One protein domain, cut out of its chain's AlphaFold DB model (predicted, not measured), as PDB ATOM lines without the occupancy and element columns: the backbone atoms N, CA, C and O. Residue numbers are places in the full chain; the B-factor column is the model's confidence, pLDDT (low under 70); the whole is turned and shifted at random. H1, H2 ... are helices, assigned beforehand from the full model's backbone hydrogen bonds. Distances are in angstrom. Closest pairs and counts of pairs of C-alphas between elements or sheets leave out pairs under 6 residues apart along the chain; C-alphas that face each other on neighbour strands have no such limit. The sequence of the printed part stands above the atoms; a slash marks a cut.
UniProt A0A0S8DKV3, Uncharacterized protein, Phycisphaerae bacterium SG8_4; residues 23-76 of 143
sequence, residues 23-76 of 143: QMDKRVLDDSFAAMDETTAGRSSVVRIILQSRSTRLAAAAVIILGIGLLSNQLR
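What this domain is: This is residues 23 to 76 of the 143 residues of an uncharacterized protein of Phycisphaerae bacterium SG8_4 (UniProt A0A0S8DKV3). Two long helices, H1 and then H2, meet near their ends and make an open L, with a one-residue corner at Ser 53. The arms do not fold back on each other, and H1, the longer one, has a kink near residue 41. The printed part has 54 residues, is all helix with no named strand, and is extended, with a radius of gyration of the C-alphas of 18.6 A. Its outline is flat, spanning 57 by 30 by 8 A.

How they stand to each other: H1, residues 23 to 52, has a kink of 26 degrees near residue 41. A tight link of one residue joins it to H2, residues 54 to 74. The two touch only at the corner, H1 with residues 49 to 51 alone and H2 with residues 56 to 60 alone; their closest C-alphas, those of Ile 50 and Thr 56, are 5.5 A apart. Their lines are about perpendicular, at 87 degrees. In H1 and H2 every O i to N i+4 pair is within hydrogen-bond range.

Where its parts are: H1 begins at C-alpha 23, (-35.651, -9.939, 5.083), and is 41.1 A long from first to last C-alpha. H2 measures 30.4 A and ends at C-alpha 74, (-47.553, 12.223, -43.407).

The domain as a whole: The C-alphas farthest apart, those of Gln 23 and Arg 76, are 57.9 A apart. The printed part has no cut. Mean pLDDT of the printed part is 70.3, with residues 23 to 24, 37 to 57 and 72 to 76 under 70.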
ATOM      1  N   GLN A  23     -36.413 -11.183   5.200       67.56
ATOM      2  CA  GLN A  23     -35.651  -9.939   5.083       67.56
ATOM      3  C   GLN A  23     -35.023  -9.727   3.705       67.56
ATOM      4  O   GLN A  23     -34.863  -8.581   3.289       67.56
ATOM      5  N   MET A  24     -34.635 -10.798   3.012       69.25
ATOM      6  CA  MET A  24     -34.028 -10.699   1.689       69.25
ATOM      7  C   MET A  24     -35.068 -10.256   0.660       69.25
ATOM      8  O   MET A  24     -34.787  -9.372  -0.139       69.25
ATOM      9  N   ASP A  25     -36.283 -10.798   0.755       77.31
ATOM     10  CA  ASP A  25     -37.405 -10.411  -0.103       77.31
ATOM     11  C   ASP A  25     -37.775  -8.936   0.102       77.31
ATOM     12  O   ASP A  25     -37.898  -8.174  -0.853       77.31
ATOM     13  N   LYS A  26     -37.810  -8.485   1.363       76.88
ATOM     14  CA  LYS A  26     -38.052  -7.076   1.682       76.88
ATOM     15  C   LYS A  26     -36.978  -6.143   1.115       76.88
ATOM     16  O   LYS A  26     -37.326  -5.112   0.559       76.88
ATOM     17  N   ARG A  27     -35.693  -6.499   1.218       77.56
ATOM     18  CA  ARG A  27     -34.601  -5.683   0.651       77.56
ATOM     19  C   ARG A  27     -34.675  -5.605  -0.869       77.56
ATOM     20  O   ARG A  27     -34.491  -4.533  -1.421       77.56
ATOM     21  N   VAL A  28     -34.987  -6.718  -1.534       80.44
ATOM     22  CA  VAL A  28     -35.153  -6.755  -2.995       80.44
ATOM     23  C   VAL A  28     -36.350  -5.909  -3.435       80.44
ATOM     24  O   VAL A  28     -36.269  -5.203  -4.441       80.44
ATOM     25  N   LEU A  29     -37.448  -5.944  -2.677       81.88
ATOM     26  CA  LEU A  29     -38.607  -5.086  -2.915       81.88
ATOM     27  C   LEU A  29     -38.266  -3.609  -2.696       81.88
ATOM     28  O   LEU A  29     -38.554  -2.799  -3.572       81.88
ATOM     29  N   ASP A  30     -37.616  -3.267  -1.584       84.31
ATOM     30  CA  ASP A  30     -37.213  -1.892  -1.270       84.31
ATOM     31  C   ASP A  30     -36.234  -1.337  -2.326       84.31
ATOM     32  O   ASP A  30     -36.424  -0.215  -2.789       84.31
ATOM     33  N   ASP A  31     -35.263  -2.131  -2.792       82.44
ATOM     34  CA  ASP A  31     -34.350  -1.755  -3.884       82.44
ATOM     35  C   ASP A  31     -35.096  -1.560  -5.215       82.44
ATOM     36  O   ASP A  31     -34.802  -0.636  -5.978       82.44
ATOM     37  N   SER A  32     -36.102  -2.396  -5.489       80.69
ATOM     38  CA  SER A  32     -36.944  -2.264  -6.685       80.69
ATOM     39  C   SER A  32     -37.788  -0.987  -6.639       80.69
ATOM     40  O   SER A  32     -37.898  -0.281  -7.645       80.69
ATOM     41  N   PHE A  33     -38.351  -0.655  -5.473       81.25
ATOM     42  CA  PHE A  33     -39.079   0.596  -5.269       81.25
ATOM     43  C   PHE A  33     -38.150   1.809  -5.337       81.25
ATOM     44  O   PHE A  33     -38.503   2.782  -5.993       81.25
ATOM     45  N   ALA A  34     -36.946   1.736  -4.764       80.25
ATOM     46  CA  ALA A  34     -35.952   2.804  -4.847       80.25
ATOM     47  C   ALA A  34     -35.515   3.076  -6.298       80.25
ATOM     48  O   ALA A  34     -35.444   4.232  -6.711       80.25
ATOM     49  N   ALA A  35     -35.309   2.032  -7.107       76.00
ATOM     50  CA  ALA A  35     -34.990   2.177  -8.531       76.00
ATOM     51  C   ALA A  35     -36.166   2.761  -9.350       76.00
ATOM     52  O   ALA A  35     -35.969   3.538 -10.295       76.00
ATOM     53  N   MET A  36     -37.409   2.426  -8.986       71.44
ATOM     54  CA  MET A  36     -38.605   3.048  -9.570       71.44
ATOM     55  C   MET A  36     -38.768   4.511  -9.140       71.44
ATOM     56  O   MET A  36     -39.144   5.353  -9.960       71.44
ATOM     57  N   ASP A  37     -38.458   4.842  -7.890       68.00
ATOM     58  CA  ASP A  37     -38.483   6.214  -7.383       68.00
ATOM     59  C   ASP A  37     -37.380   7.065  -8.016       68.00
ATOM     60  O   ASP A  37     -37.628   8.213  -8.366       68.00
ATOM     61  N   GLU A  38     -36.197   6.515  -8.285       69.19
ATOM     62  CA  GLU A  38     -35.127   7.224  -8.997       69.19
ATOM     63  C   GLU A  38     -35.530   7.554 -10.449       69.19
ATOM     64  O   GLU A  38     -35.382   8.690 -10.919       69.19
ATOM     65  N   THR A  39     -36.143   6.596 -11.150       62.19
ATOM     66  CA  THR A  39     -36.638   6.805 -12.523       62.19
ATOM     67  C   THR A  39     -37.864   7.721 -12.585       62.19
ATOM     68  O   THR A  39     -38.020   8.499 -13.537       62.19
ATOM     69  N   THR A  40     -38.728   7.701 -11.568       59.22
ATOM     70  CA  THR A  40     -39.892   8.594 -11.495       59.22
ATOM     71  C   THR A  40     -39.569   9.969 -10.915       59.22
ATOM     72  O   THR A  40     -40.208  10.935 -11.330       59.22
ATOM     73  N   ALA A  41     -38.552  10.128 -10.066       59.41
ATOM     74  CA  ALA A  41     -38.080  11.425  -9.573       59.41
ATOM     75  C   ALA A  41     -37.517  12.284 -10.716       59.41
ATOM     76  O   ALA A  41     -37.854  13.469 -10.830       59.41
ATOM     77  N   GLY A  42     -36.762  11.671 -11.638       58.69
ATOM     78  CA  GLY A  42     -36.345  12.314 -12.887       58.69
ATOM     79  C   GLY A  42     -37.544  12.773 -13.727       58.69
ATOM     80  O   GLY A  42     -37.612  13.927 -14.149       58.69
ATOM     81  N   ARG A  43     -38.561  11.915 -13.878       57.38
ATOM     82  CA  ARG A  43     -39.798  12.225 -14.617       57.38
ATOM     83  C   ARG A  43     -40.647  13.310 -13.939       57.38
ATOM     84  O   ARG A  43     -41.187  14.183 -14.615       57.38
ATOM     85  N   SER A  44     -40.740  13.280 -12.613       59.41
ATOM     86  CA  SER A  44     -41.492  14.225 -11.785       59.41
ATOM     87  C   SER A  44     -40.872  15.618 -11.837       59.41
ATOM     88  O   SER A  44     -41.591  16.597 -12.029       59.41
ATOM     89  N   SER A  45     -39.539  15.722 -11.776       61.06
ATOM     90  CA  SER A  45     -38.841  17.007 -11.910       61.06
ATOM     91  C   SER A  45     -39.060  17.646 -13.286       61.06
ATOM     92  O   SER A  45     -39.390  18.828 -13.356       61.06
ATOM     93  N   VAL A  46     -39.009  16.865 -14.372       60.81
ATOM     94  CA  VAL A  46     -39.279  17.348 -15.738       60.81
ATOM     95  C   VAL A  46     -40.727  17.820 -15.880       60.81
ATOM     96  O   VAL A  46     -40.971  18.921 -16.372       60.81
ATOM     97  N   VAL A  47     -41.699  17.049 -15.382       60.31
ATOM     98  CA  VAL A  47     -43.119  17.451 -15.388       60.31
ATOM     99  C   VAL A  47     -43.340  18.717 -14.552       60.31
ATOM    100  O   VAL A  47     -44.084  19.606 -14.968       60.31
ATOM    101  N   ARG A  48     -42.658  18.852 -13.411       59.38
ATOM    102  CA  ARG A  48     -42.753  20.026 -12.529       59.38
ATOM    103  C   ARG A  48     -42.137  21.277 -13.158       59.38
ATOM    104  O   ARG A  48     -42.736  22.345 -13.064       59.38
ATOM    105  N   ILE A  49     -41.005  21.138 -13.854       59.19
ATOM    106  CA  ILE A  49     -40.352  22.219 -14.612       59.19
ATOM    107  C   ILE A  49     -41.258  22.698 -15.754       59.19
ATOM    108  O   ILE A  49     -41.445  23.908 -15.925       59.19
ATOM    109  N   ILE A  50     -41.883  21.767 -16.483       56.03
ATOM    110  CA  ILE A  50     -42.844  22.082 -17.552       56.03
ATOM    111  C   ILE A  50     -44.082  22.800 -16.989       56.03
ATOM    112  O   ILE A  50     -44.600  23.721 -17.622       56.03
ATOM    113  N   LEU A  51     -44.550  22.421 -15.794       57.34
ATOM    114  CA  LEU A  51     -45.757  22.993 -15.191       57.34
ATOM    115  C   LEU A  51     -45.524  24.365 -14.528       57.34
ATOM    116  O   LEU A  51     -46.426  25.203 -14.541       57.34
ATOM    117  N   GLN A  52     -44.336  24.618 -13.967       63.34
ATOM    118  CA  GLN A  52     -44.025  25.872 -13.261       63.34
ATOM    119  C   GLN A  52     -43.694  27.047 -14.188       63.34
ATOM    120  O   GLN A  52     -43.864  28.202 -13.793       63.34
ATOM    121  N   SER A  53     -43.241  26.794 -15.416       60.09
ATOM    122  CA  SER A  53     -42.767  27.850 -16.314       60.09
ATOM    123  C   SER A  53     -43.719  28.057 -17.498       60.09
ATOM    124  O   SER A  53     -43.874  27.212 -18.379       60.09
ATOM    125  N   ARG A  54     -44.374  29.229 -17.530       62.12
ATOM    126  CA  ARG A  54     -45.333  29.613 -18.588       62.12
ATOM    127  C   ARG A  54     -44.720  29.545 -19.995       62.12
ATOM    128  O   ARG A  54     -45.405  29.168 -20.941       62.12
ATOM    129  N   SER A  55     -43.435  29.871 -20.116       65.50
ATOM    130  CA  SER A  55     -42.646  29.792 -21.350       65.50
ATOM    131  C   SER A  55     -42.470  28.355 -21.849       65.50
ATOM    132  O   SER A  55     -42.672  28.079 -23.029       65.50
ATOM    133  N   THR A  56     -42.176  27.415 -20.954       65.75
ATOM    134  CA  THR A  56     -41.975  26.001 -21.309       65.75
ATOM    135  C   THR A  56     -43.291  25.321 -21.671       65.75
ATOM    136  O   THR A  56     -43.326  24.482 -22.568       65.75
ATOM    137  N   ARG A  57     -44.404  25.744 -21.058       65.50
ATOM    138  CA  ARG A  57     -45.752  25.302 -21.443       65.50
ATOM    139  C   ARG A  57     -46.119  25.729 -22.870       65.50
ATOM    140  O   ARG A  57     -46.709  24.939 -23.602       65.50
ATOM    141  N   LEU A  58     -45.739  26.944 -23.274       75.12
ATOM    142  CA  LEU A  58     -45.900  27.428 -24.650       75.12
ATOM    143  C   LEU A  58     -45.025  26.643 -25.635       75.12
ATOM    144  O   LEU A  58     -45.522  26.208 -26.672       75.12
ATOM    145  N   ALA A  59     -43.758  26.404 -25.290       75.69
ATOM    146  CA  ALA A  59     -42.850  25.617 -26.123       75.69
ATOM    147  C   ALA A  59     -43.351  24.174 -26.316       75.69
ATOM    148  O   ALA A  59     -43.399  23.683 -27.441       75.69
ATOM    149  N   ALA A  60     -43.804  23.516 -25.245       74.75
ATOM    150  CA  ALA A  60     -44.371  22.170 -25.315       74.75
ATOM    151  C   ALA A  60     -45.637  22.121 -26.187       74.75
ATOM    152  O   ALA A  60     -45.777  21.222 -27.016       74.75
ATOM    153  N   ALA A  61     -46.533  23.104 -26.056       77.25
ATOM    154  CA  ALA A  61     -47.722  23.199 -26.901       77.25
ATOM    155  C   ALA A  61     -47.360  23.376 -28.386       77.25
ATOM    156  O   ALA A  61     -47.933  22.698 -29.236       77.25
ATOM    157  N   ALA A  62     -46.378  24.227 -28.701       82.81
ATOM    158  CA  ALA A  62     -45.915  24.434 -30.072       82.81
ATOM    159  C   ALA A  62     -45.329  23.154 -30.689       82.81
ATOM    160  O   ALA A  62     -45.639  22.831 -31.834       82.81
ATOM    161  N   VAL A  63     -44.542  22.391 -29.922       85.94
ATOM    162  CA  VAL A  63     -43.983  21.103 -30.368       85.94
ATOM    163  C   VAL A  63     -45.086  20.075 -30.625       85.94
ATOM    164  O   VAL A  63     -45.025  19.363 -31.622       85.94
ATOM    165  N   ILE A  64     -46.119  20.023 -29.779       86.81
ATOM    166  CA  ILE A  64     -47.268  19.131 -29.985       86.81
ATOM    167  C   ILE A  64     -48.033  19.523 -31.254       86.81
ATOM    168  O   ILE A  64     -48.341  18.654 -32.065       86.81
ATOM    169  N   ILE A  65     -48.299  20.815 -31.466       85.69
ATOM    170  CA  ILE A  65     -48.997  21.305 -32.665       85.69
ATOM    171  C   ILE A  65     -48.184  21.000 -33.930       85.69
ATOM    172  O   ILE A  65     -48.744  20.501 -34.903       85.69
ATOM    173  N   LEU A  66     -46.868  21.238 -33.914       85.38
ATOM    174  CA  LEU A  66     -45.971  20.893 -35.024       85.38
ATOM    175  C   LEU A  66     -45.913  19.385 -35.269       85.38
ATOM    176  O   LEU A  66     -45.984  18.955 -36.415       85.38
ATOM    177  N   GLY A  67     -45.824  18.583 -34.209       84.31
ATOM    178  CA  GLY A  67     -45.819  17.127 -34.297       84.31
ATOM    179  C   GLY A  67     -47.113  16.586 -34.900       84.31
ATOM    180  O   GLY A  67     -47.058  15.776 -35.821       84.31
ATOM    181  N   ILE A  68     -48.269  17.082 -34.448       82.06
ATOM    182  CA  ILE A  68     -49.576  16.715 -35.011       82.06
ATOM    183  C   ILE A  68     -49.679  17.191 -36.460       82.06
ATOM    184  O   ILE A  68     -50.072  16.405 -37.309       82.06
ATOM    185  N   GLY A  69     -49.281  18.427 -36.774       77.19
ATOM    186  CA  GLY A  69     -49.320  18.953 -38.142       77.19
ATOM    187  C   GLY A  69     -48.444  18.156 -39.113       77.19
ATOM    188  O   GLY A  69     -48.885  17.815 -40.208       77.19
ATOM    189  N   LEU A  70     -47.228  17.792 -38.698       77.19
ATOM    190  CA  LEU A  70     -46.322  16.951 -39.484       77.19
ATOM    191  C   LEU A  70     -46.862  15.528 -39.642       77.19
ATOM    192  O   LEU A  70     -46.827  14.984 -40.746       77.19
ATOM    193  N   LEU A  71     -47.411  14.945 -38.573       75.00
ATOM    194  CA  LEU A  71     -48.024  13.620 -38.618       75.00
ATOM    195  C   LEU A  71     -49.272  13.616 -39.511       75.00
ATOM    196  O   LEU A  71     -49.451  12.700 -40.303       75.00
ATOM    197  N   SER A  72     -50.103  14.658 -39.447       66.94
ATOM    198  CA  SER A  72     -51.265  14.838 -40.320       66.94
ATOM    199  C   SER A  72     -50.876  15.050 -41.781       66.94
ATOM    200  O   SER A  72     -51.623  14.623 -42.651       66.94
ATOM    201  N   ASN A  73     -49.716  15.651 -42.068       61.09
ATOM    202  CA  ASN A  73     -49.187  15.729 -43.431       61.09
ATOM    203  C   ASN A  73     -48.614  14.390 -43.921       61.09
ATOM    204  O   ASN A  73     -48.734  14.097 -45.105       61.09
ATOM    205  N   GLN A  74     -48.026  13.568 -43.044       61.88
ATOM    206  CA  GLN A  74     -47.553  12.223 -43.407       61.88
ATOM    207  C   GLN A  74     -48.688  11.198 -43.542       61.88
ATOM    208  O   GLN A  74     -48.594  10.294 -44.366       61.88
ATOM    209  N   LEU A  75     -49.753  11.331 -42.743       57.94
ATOM    210  CA  LEU A  75     -50.956  10.495 -42.819       57.94
ATOM    211  C   LEU A  75     -52.018  11.054 -43.757       57.94
ATOM    212  O   LEU A  75     -53.034  10.389 -43.958       57.94
ATOM    213  N   ARG A  76     -51.815  12.246 -44.332       47.50
ATOM    214  CA  ARG A  76     -52.642  12.698 -45.442       47.50
ATOM    215  C   ARG A  76     -52.420  11.660 -46.543       47.50
ATOM    216  O   ARG A  76     -51.300  11.569 -47.052       47.50
TER     217      ARG A  76